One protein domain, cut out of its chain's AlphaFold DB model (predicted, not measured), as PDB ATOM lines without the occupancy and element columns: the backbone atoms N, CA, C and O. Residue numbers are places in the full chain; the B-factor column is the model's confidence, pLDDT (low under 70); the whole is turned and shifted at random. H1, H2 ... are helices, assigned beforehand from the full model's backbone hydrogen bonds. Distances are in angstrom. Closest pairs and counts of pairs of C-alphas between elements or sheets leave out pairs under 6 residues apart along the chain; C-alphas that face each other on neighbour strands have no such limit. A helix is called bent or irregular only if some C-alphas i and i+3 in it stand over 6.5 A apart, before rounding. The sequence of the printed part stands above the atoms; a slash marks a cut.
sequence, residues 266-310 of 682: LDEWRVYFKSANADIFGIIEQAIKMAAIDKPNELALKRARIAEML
ATOM      1  N   LEU A 266      18.729 -36.088  60.909       68.50
ATOM      2  CA  LEU A 266      20.190 -36.126  60.722       68.50
ATOM      3  C   LEU A 266      20.851 -37.333  61.415       68.50
ATOM      4  O   LEU A 266      21.964 -37.712  61.054       68.50
ATOM      5  N   ASP A 267      20.179 -37.954  62.383       70.06
ATOM      6  CA  ASP A 267      20.685 -39.113  63.109       70.06
ATOM      7  C   ASP A 267      20.494 -40.433  62.334       70.06
ATOM      8  O   ASP A 267      21.338 -41.321  62.459       70.06
ATOM      9  N   GLU A 268      19.508 -40.536  61.432       76.19
ATOM     10  CA  GLU A 268      19.414 -41.647  60.463       76.19
ATOM     11  C   GLU A 268      20.637 -41.676  59.539       76.19
ATOM     12  O   GLU A 268      21.246 -42.728  59.335       76.19
ATOM     13  N   TRP A 269      21.078 -40.506  59.069       76.81
ATOM     14  CA  TRP A 269      22.321 -40.368  58.308       76.81
ATOM     15  C   TRP A 269      23.545 -40.801  59.124       76.81
ATOM     16  O   TRP A 269      24.394 -41.534  58.613       76.81
ATOM     17  N   ARG A 270      23.628 -40.442  60.416       76.75
ATOM     18  CA  ARG A 270      24.710 -40.930  61.299       76.75
ATOM     19  C   ARG A 270      24.692 -42.452  61.448       76.75
ATOM     20  O   ARG A 270      25.763 -43.057  61.477       76.75
ATOM     21  N   VAL A 271      23.514 -43.071  61.550       76.75
ATOM     22  CA  VAL A 271      23.369 -44.537  61.609       76.75
ATOM     23  C   VAL A 271      23.774 -45.182  60.279       76.75
ATOM     24  O   VAL A 271      24.479 -46.194  60.292       76.75
ATOM     25  N   TYR A 272      23.431 -44.577  59.138       78.25
ATOM     26  CA  TYR A 272      23.864 -45.046  57.819       78.25
ATOM     27  C   TYR A 272      25.395 -45.031  57.675       78.25
ATOM     28  O   TYR A 272      25.988 -46.071  57.398       78.25
ATOM     29  N   PHE A 273      26.067 -43.903  57.941       80.38
ATOM     30  CA  PHE A 273      27.533 -43.830  57.823       80.38
ATOM     31  C   PHE A 273      28.251 -44.781  58.800       80.38
ATOM     32  O   PHE A 273      29.208 -45.452  58.406       80.38
ATOM     33  N   LYS A 274      27.748 -44.917  60.040       77.56
ATOM     34  CA  LYS A 274      28.271 -45.876  61.035       77.56
ATOM     35  C   LYS A 274      28.110 -47.342  60.609       77.56
ATOM     36  O   LYS A 274      29.000 -48.139  60.879       77.56
ATOM     37  N   SER A 275      27.000 -47.708  59.963       72.94
ATOM     38  CA  SER A 275      26.720 -49.099  59.557       72.94
ATOM     39  C   SER A 275      27.327 -49.483  58.203       72.94
ATOM     40  O   SER A 275      27.747 -50.624  58.026       72.94
ATOM     41  N   ALA A 276      27.447 -48.540  57.265       72.50
ATOM     42  CA  ALA A 276      28.078 -48.758  55.961       72.50
ATOM     43  C   ALA A 276      29.622 -48.719  55.996       72.50
ATOM     44  O   ALA A 276      30.254 -48.973  54.961       72.50
ATOM     45  N   ASN A 277      30.206 -48.351  57.150       70.00
ATOM     46  CA  ASN A 277      31.622 -48.013  57.359       70.00
ATOM     47  C   ASN A 277      32.192 -47.176  56.199       70.00
ATOM     48  O   ASN A 277      33.208 -47.516  55.588       70.00
ATOM     49  N   ALA A 278      31.448 -46.133  55.828       74.44
ATOM     50  CA  ALA A 278      31.720 -45.310  54.662       74.44
ATOM     51  C   ALA A 278      32.145 -43.916  55.115       74.44
ATOM     52  O   ALA A 278      31.420 -43.263  55.868       74.44
ATOM     53  N   ASP A 279      33.310 -43.466  54.653       80.94
ATOM     54  CA  ASP A 279      33.795 -42.128  54.969       80.94
ATOM     55  C   ASP A 279      32.888 -41.051  54.357       80.94
ATOM     56  O   ASP A 279      32.584 -41.051  53.159       80.94
ATOM     57  N   ILE A 280      32.474 -40.117  55.210       83.81
ATOM     58  CA  ILE A 280      31.623 -38.991  54.845       83.81
ATOM     59  C   ILE A 280      32.372 -37.993  53.955       83.81
ATOM     60  O   ILE A 280      31.763 -37.436  53.041       83.81
ATOM     61  N   PHE A 281      33.683 -37.803  54.149       83.69
ATOM     62  CA  PHE A 281      34.468 -36.852  53.358       83.69
ATOM     63  C   PHE A 281      34.671 -37.354  51.925       83.69
ATOM     64  O   PHE A 281      34.359 -36.627  50.982       83.69
ATOM     65  N   GLY A 282      35.052 -38.620  51.738       82.25
ATOM     66  CA  GLY A 282      35.130 -39.260  50.423       82.25
ATOM     67  C   GLY A 282      33.793 -39.290  49.667       82.25
ATOM     68  O   GLY A 282      33.773 -39.131  48.444       82.25
ATOM     69  N   ILE A 283      32.661 -39.424  50.372       84.56
ATOM     70  CA  ILE A 283      31.324 -39.319  49.759       84.56
ATOM     71  C   ILE A 283      31.002 -37.872  49.355       84.56
ATOM     72  O   ILE A 283      30.519 -37.662  48.241       84.56
ATOM     73  N   ILE A 284      31.311 -36.876  50.193       86.69
ATOM     74  CA  ILE A 284      31.148 -35.450  49.857       86.69
ATOM     75  C   ILE A 284      32.018 -35.074  48.651       86.69
ATOM     76  O   ILE A 284      31.521 -34.466  47.705       86.69
ATOM     77  N   GLU A 285      33.289 -35.480  48.634       82.44
ATOM     78  CA  GLU A 285      34.189 -35.266  47.499       82.44
ATOM     79  C   GLU A 285      33.634 -35.857  46.203       82.44
ATOM     80  O   GLU A 285      33.635 -35.188  45.170       82.44
ATOM     81  N   GLN A 286      33.162 -37.105  46.235       80.81
ATOM     82  CA  GLN A 286      32.653 -37.764  45.036       80.81
ATOM     83  C   GLN A 286      31.316 -37.160  44.575       80.81
ATOM     84  O   GLN A 286      31.098 -37.026  43.371       80.81
ATOM     85  N   ALA A 287      30.462 -36.710  45.500       85.88
ATOM     86  CA  ALA A 287      29.251 -35.959  45.172       85.88
ATOM     87  C   ALA A 287      29.565 -34.594  44.526       85.88
ATOM     88  O   ALA A 287      28.929 -34.227  43.539       85.88
ATOM     89  N   ILE A 288      30.579 -33.872  45.020       85.38
ATOM     90  CA  ILE A 288      31.050 -32.612  44.419       85.38
ATOM     91  C   ILE A 288      31.649 -32.862  43.028       85.38
ATOM     92  O   ILE A 288      31.352 -32.111  42.102       85.38
ATOM     93  N   LYS A 289      32.437 -33.933  42.849       83.56
ATOM     94  CA  LYS A 289      33.006 -34.323  41.545       83.56
ATOM     95  C   LYS A 289      31.908 -34.646  40.525       83.56
ATOM     96  O   LYS A 289      31.969 -34.134  39.413       83.56
ATOM     97  N   MET A 290      30.874 -35.400  40.910       84.19
ATOM     98  CA  MET A 290      29.701 -35.639  40.053       84.19
ATOM     99  C   MET A 290      28.954 -34.338  39.728       84.19
ATOM    100  O   MET A 290      28.723 -34.041  38.561       84.19
ATOM    101  N   ALA A 291      28.650 -33.503  40.729       86.06
ATOM    102  CA  ALA A 291      27.947 -32.235  40.516       86.06
ATOM    103  C   ALA A 291      28.723 -31.249  39.617       86.06
ATOM    104  O   ALA A 291      28.106 -30.482  38.878       86.06
ATOM    105  N   ALA A 292      30.059 -31.277  39.654       84.00
ATOM    106  CA  ALA A 292      30.914 -30.467  38.790       84.00
ATOM    107  C   ALA A 292      30.916 -30.943  37.327       84.00
ATOM    108  O   ALA A 292      31.048 -30.115  36.429       84.00
ATOM    109  N   ILE A 293      30.752 -32.251  37.093       87.38
ATOM    110  CA  ILE A 293      30.641 -32.848  35.754       87.38
ATOM    111  C   ILE A 293      29.237 -32.612  35.185       87.38
ATOM    112  O   ILE A 293      29.099 -32.076  34.088       87.38
ATOM    113  N   ASP A 294      28.198 -32.966  35.943       87.19
ATOM    114  CA  ASP A 294      26.816 -32.970  35.452       87.19
ATOM    115  C   ASP A 294      26.200 -31.560  35.394       87.19
ATOM    116  O   ASP A 294      25.330 -31.289  34.562       87.19
ATOM    117  N   LYS A 295      26.598 -30.656  36.306       82.06
ATOM    118  CA  LYS A 295      25.970 -29.334  36.501       82.06
ATOM    119  C   LYS A 295      26.949 -28.235  36.976       82.06
ATOM    120  O   LYS A 295      26.691 -27.590  38.002       82.06
ATOM    121  N   PRO A 296      28.028 -27.930  36.229       82.19
ATOM    122  CA  PRO A 296      29.049 -26.960  36.645       82.19
ATOM    123  C   PRO A 296      28.477 -25.578  37.012       82.19
ATOM    124  O   PRO A 296      28.828 -25.024  38.052       82.19
ATOM    125  N   ASN A 297      27.539 -25.047  36.221       77.19
ATOM    126  CA  ASN A 297      26.954 -23.719  36.454       77.19
ATOM    127  C   ASN A 297      26.050 -23.679  37.702       77.19
ATOM    128  O   ASN A 297      26.059 -22.697  38.446       77.19
ATOM    129  N   GLU A 298      25.295 -24.749  37.972       83.19
ATOM    130  CA  GLU A 298      24.444 -24.830  39.169       83.19
ATOM    131  C   GLU A 298      25.300 -24.987  40.436       83.19
ATOM    132  O   GLU A 298      25.009 -24.365  41.461       83.19
ATOM    133  N   LEU A 299      26.397 -25.751  40.352       84.50
ATOM    134  CA  LEU A 299      27.386 -25.867  41.424       84.50
ATOM    135  C   LEU A 299      28.117 -24.537  41.670       84.50
ATOM    136  O   LEU A 299      28.305 -24.165  42.825       84.50
ATOM    137  N   ALA A 300      28.478 -23.793  40.620       81.00
ATOM    138  CA  ALA A 300      29.125 -22.485  40.740       81.00
ATOM    139  C   ALA A 300      28.237 -21.465  41.473       81.00
ATOM    140  O   ALA A 300      28.702 -20.816  42.410       81.00
ATOM    141  N   LEU A 301      26.946 -21.387  41.123       84.31
ATOM    142  CA  LEU A 301      25.973 -20.538  41.821       84.31
ATOM    143  C   LEU A 301      25.741 -20.995  43.272       84.31
ATOM    144  O   LEU A 301      25.673 -20.174  44.187       84.31
ATOM    145  N   LYS A 302      25.664 -22.310  43.515       83.19
ATOM    146  CA  LYS A 302      25.473 -22.867  44.865       83.19
ATOM    147  C   LYS A 302      26.740 -22.845  45.728       83.19
ATOM    148  O   LYS A 302      26.614 -22.937  46.948       83.19
ATOM    149  N   ARG A 303      27.935 -22.659  45.153       86.00
ATOM    150  CA  ARG A 303      29.229 -22.612  45.866       86.00
ATOM    151  C   ARG A 303      29.220 -21.617  47.023       86.00
ATOM    152  O   ARG A 303      29.712 -21.954  48.096       86.00
ATOM    153  N   ALA A 304      28.649 -20.428  46.821       80.25
ATOM    154  CA  ALA A 304      28.548 -19.405  47.861       80.25
ATOM    155  C   ALA A 304      27.736 -19.908  49.066       80.25
ATOM    156  O   ALA A 304      28.220 -19.852  50.191       80.25
ATOM    157  N   ARG A 305      26.560 -20.501  48.821       80.00
ATOM    158  CA  ARG A 305      25.683 -21.066  49.860       80.00
ATOM    159  C   ARG A 305      26.274 -22.312  50.534       80.00
ATOM    160  O   ARG A 305      26.080 -22.512  51.725       80.00
ATOM    161  N   ILE A 306      27.014 -23.144  49.799       83.25
ATOM    162  CA  ILE A 306      27.721 -24.306  50.366       83.25
ATOM    163  C   ILE A 306      28.851 -23.835  51.294       83.25
ATOM    164  O   ILE A 306      28.976 -24.340  52.406       83.25
ATOM    165  N   ALA A 307      29.638 -22.837  50.876       80.25
ATOM    166  CA  ALA A 307      30.662 -22.227  51.723       80.25
ATOM    167  C   ALA A 307      30.041 -21.536  52.950       80.25
ATOM    168  O   ALA A 307      30.498 -21.751  54.068       80.25
ATOM    169  N   GLU A 308      28.962 -20.774  52.763       78.94
ATOM    170  CA  GLU A 308      28.189 -20.168  53.850       78.94
ATOM    171  C   GLU A 308      27.728 -21.224  54.860       78.94
ATOM    172  O   GLU A 308      27.956 -21.045  56.051       78.94
ATOM    173  N   MET A 309      27.165 -22.356  54.423       74.69
ATOM    174  CA  MET A 309      26.794 -23.453  55.326       74.69
ATOM    175  C   MET A 309      28.005 -24.002  56.096       74.69
ATOM    176  O   MET A 309      27.919 -24.170  57.310       74.69
ATOM    177  N   LEU A 310      29.155 -24.204  55.441       75.25
ATOM    178  CA  LEU A 310      30.381 -24.670  56.107       75.25
ATOM    179  C   LEU A 310      30.903 -23.696  57.181       75.25
ATOM    180  O   LEU A 310      31.474 -24.151  58.170       75.25
TER     181      LEU A 310
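What this domain is: This is residues 266 to 310 of the 682 residues of the protein "TFIIS N-terminal domain-containing protein" of Cuscuta campestris (UniProt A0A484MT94). Two long helices, H2 and H3, make a narrow open V whose point is at the link around Lys 295, and a shorter helix, H1, makes a corner with H2 at the V's other end. It is a loose, open arrangement with few contacts: no helix touches another, and H1 is apart from H3. The printed part has 45 residues with three named helices, in the order H1, H2, H3, and no named strand; its class is all helix. The whole is loose, with a radius of gyration of the C-alphas of 12.7 A, and elongated, with spans of 34 by 22 by 13 A.

How they stand to each other: H2, residues 280 to 294, is near H3, residues 296 to 310. The two are close but not clearly touching, with 2 pairs of C-alphas within 8 A; the closest C-alphas are those of Ala 292 and Leu 299, 6.4 A apart. Their lines stand at a shallow tilt of 29 degrees, and they run opposite ways, with centres 12.9 A apart. At the other end of H2, H1, residues 266 to 276, is close to it but not clearly touching. The closest C-alphas of these two are those of Phe 273 and Ile 280, 7.0 A apart, and their lines are about perpendicular, at 80 degrees. H1 and H3 are apart. In H1 and H2 every O i to N i+4 pair is within hydrogen-bond range, and in H3 9 of 11 are.

Where its parts are: H2 begins at C-alpha 280, at (31.623, -38.991, 54.845), and measures 20.9 A from first to last C-alpha. H3 measures 19.6 A and ends at C-alpha 310, at (30.381, -24.670, 56.107). It is irregular, but only just: C-alphas 301 and 304 are 6.7 A apart. H1 measures 15.6 A and begins at C-alpha 266, at (20.190, -36.126, 60.722).

The domain as a whole: The two C-alphas farthest apart are those of Ser 275 and Asn 297, at 34.3 A, while the first and last printed C-alphas, those of Leu 266 and Leu 310, are 16.0 A apart. Residues 274 to 279, of which 274 to 276 belong to H1, stand free, and so do residues 301 to 310 of H3. Both links are tight, with 3 residues between H1 and H2 and 1 residue between H2 and H3. The printed part has no cut. The mean pLDDT of the printed part is 80.4, and residue 266 is under 70.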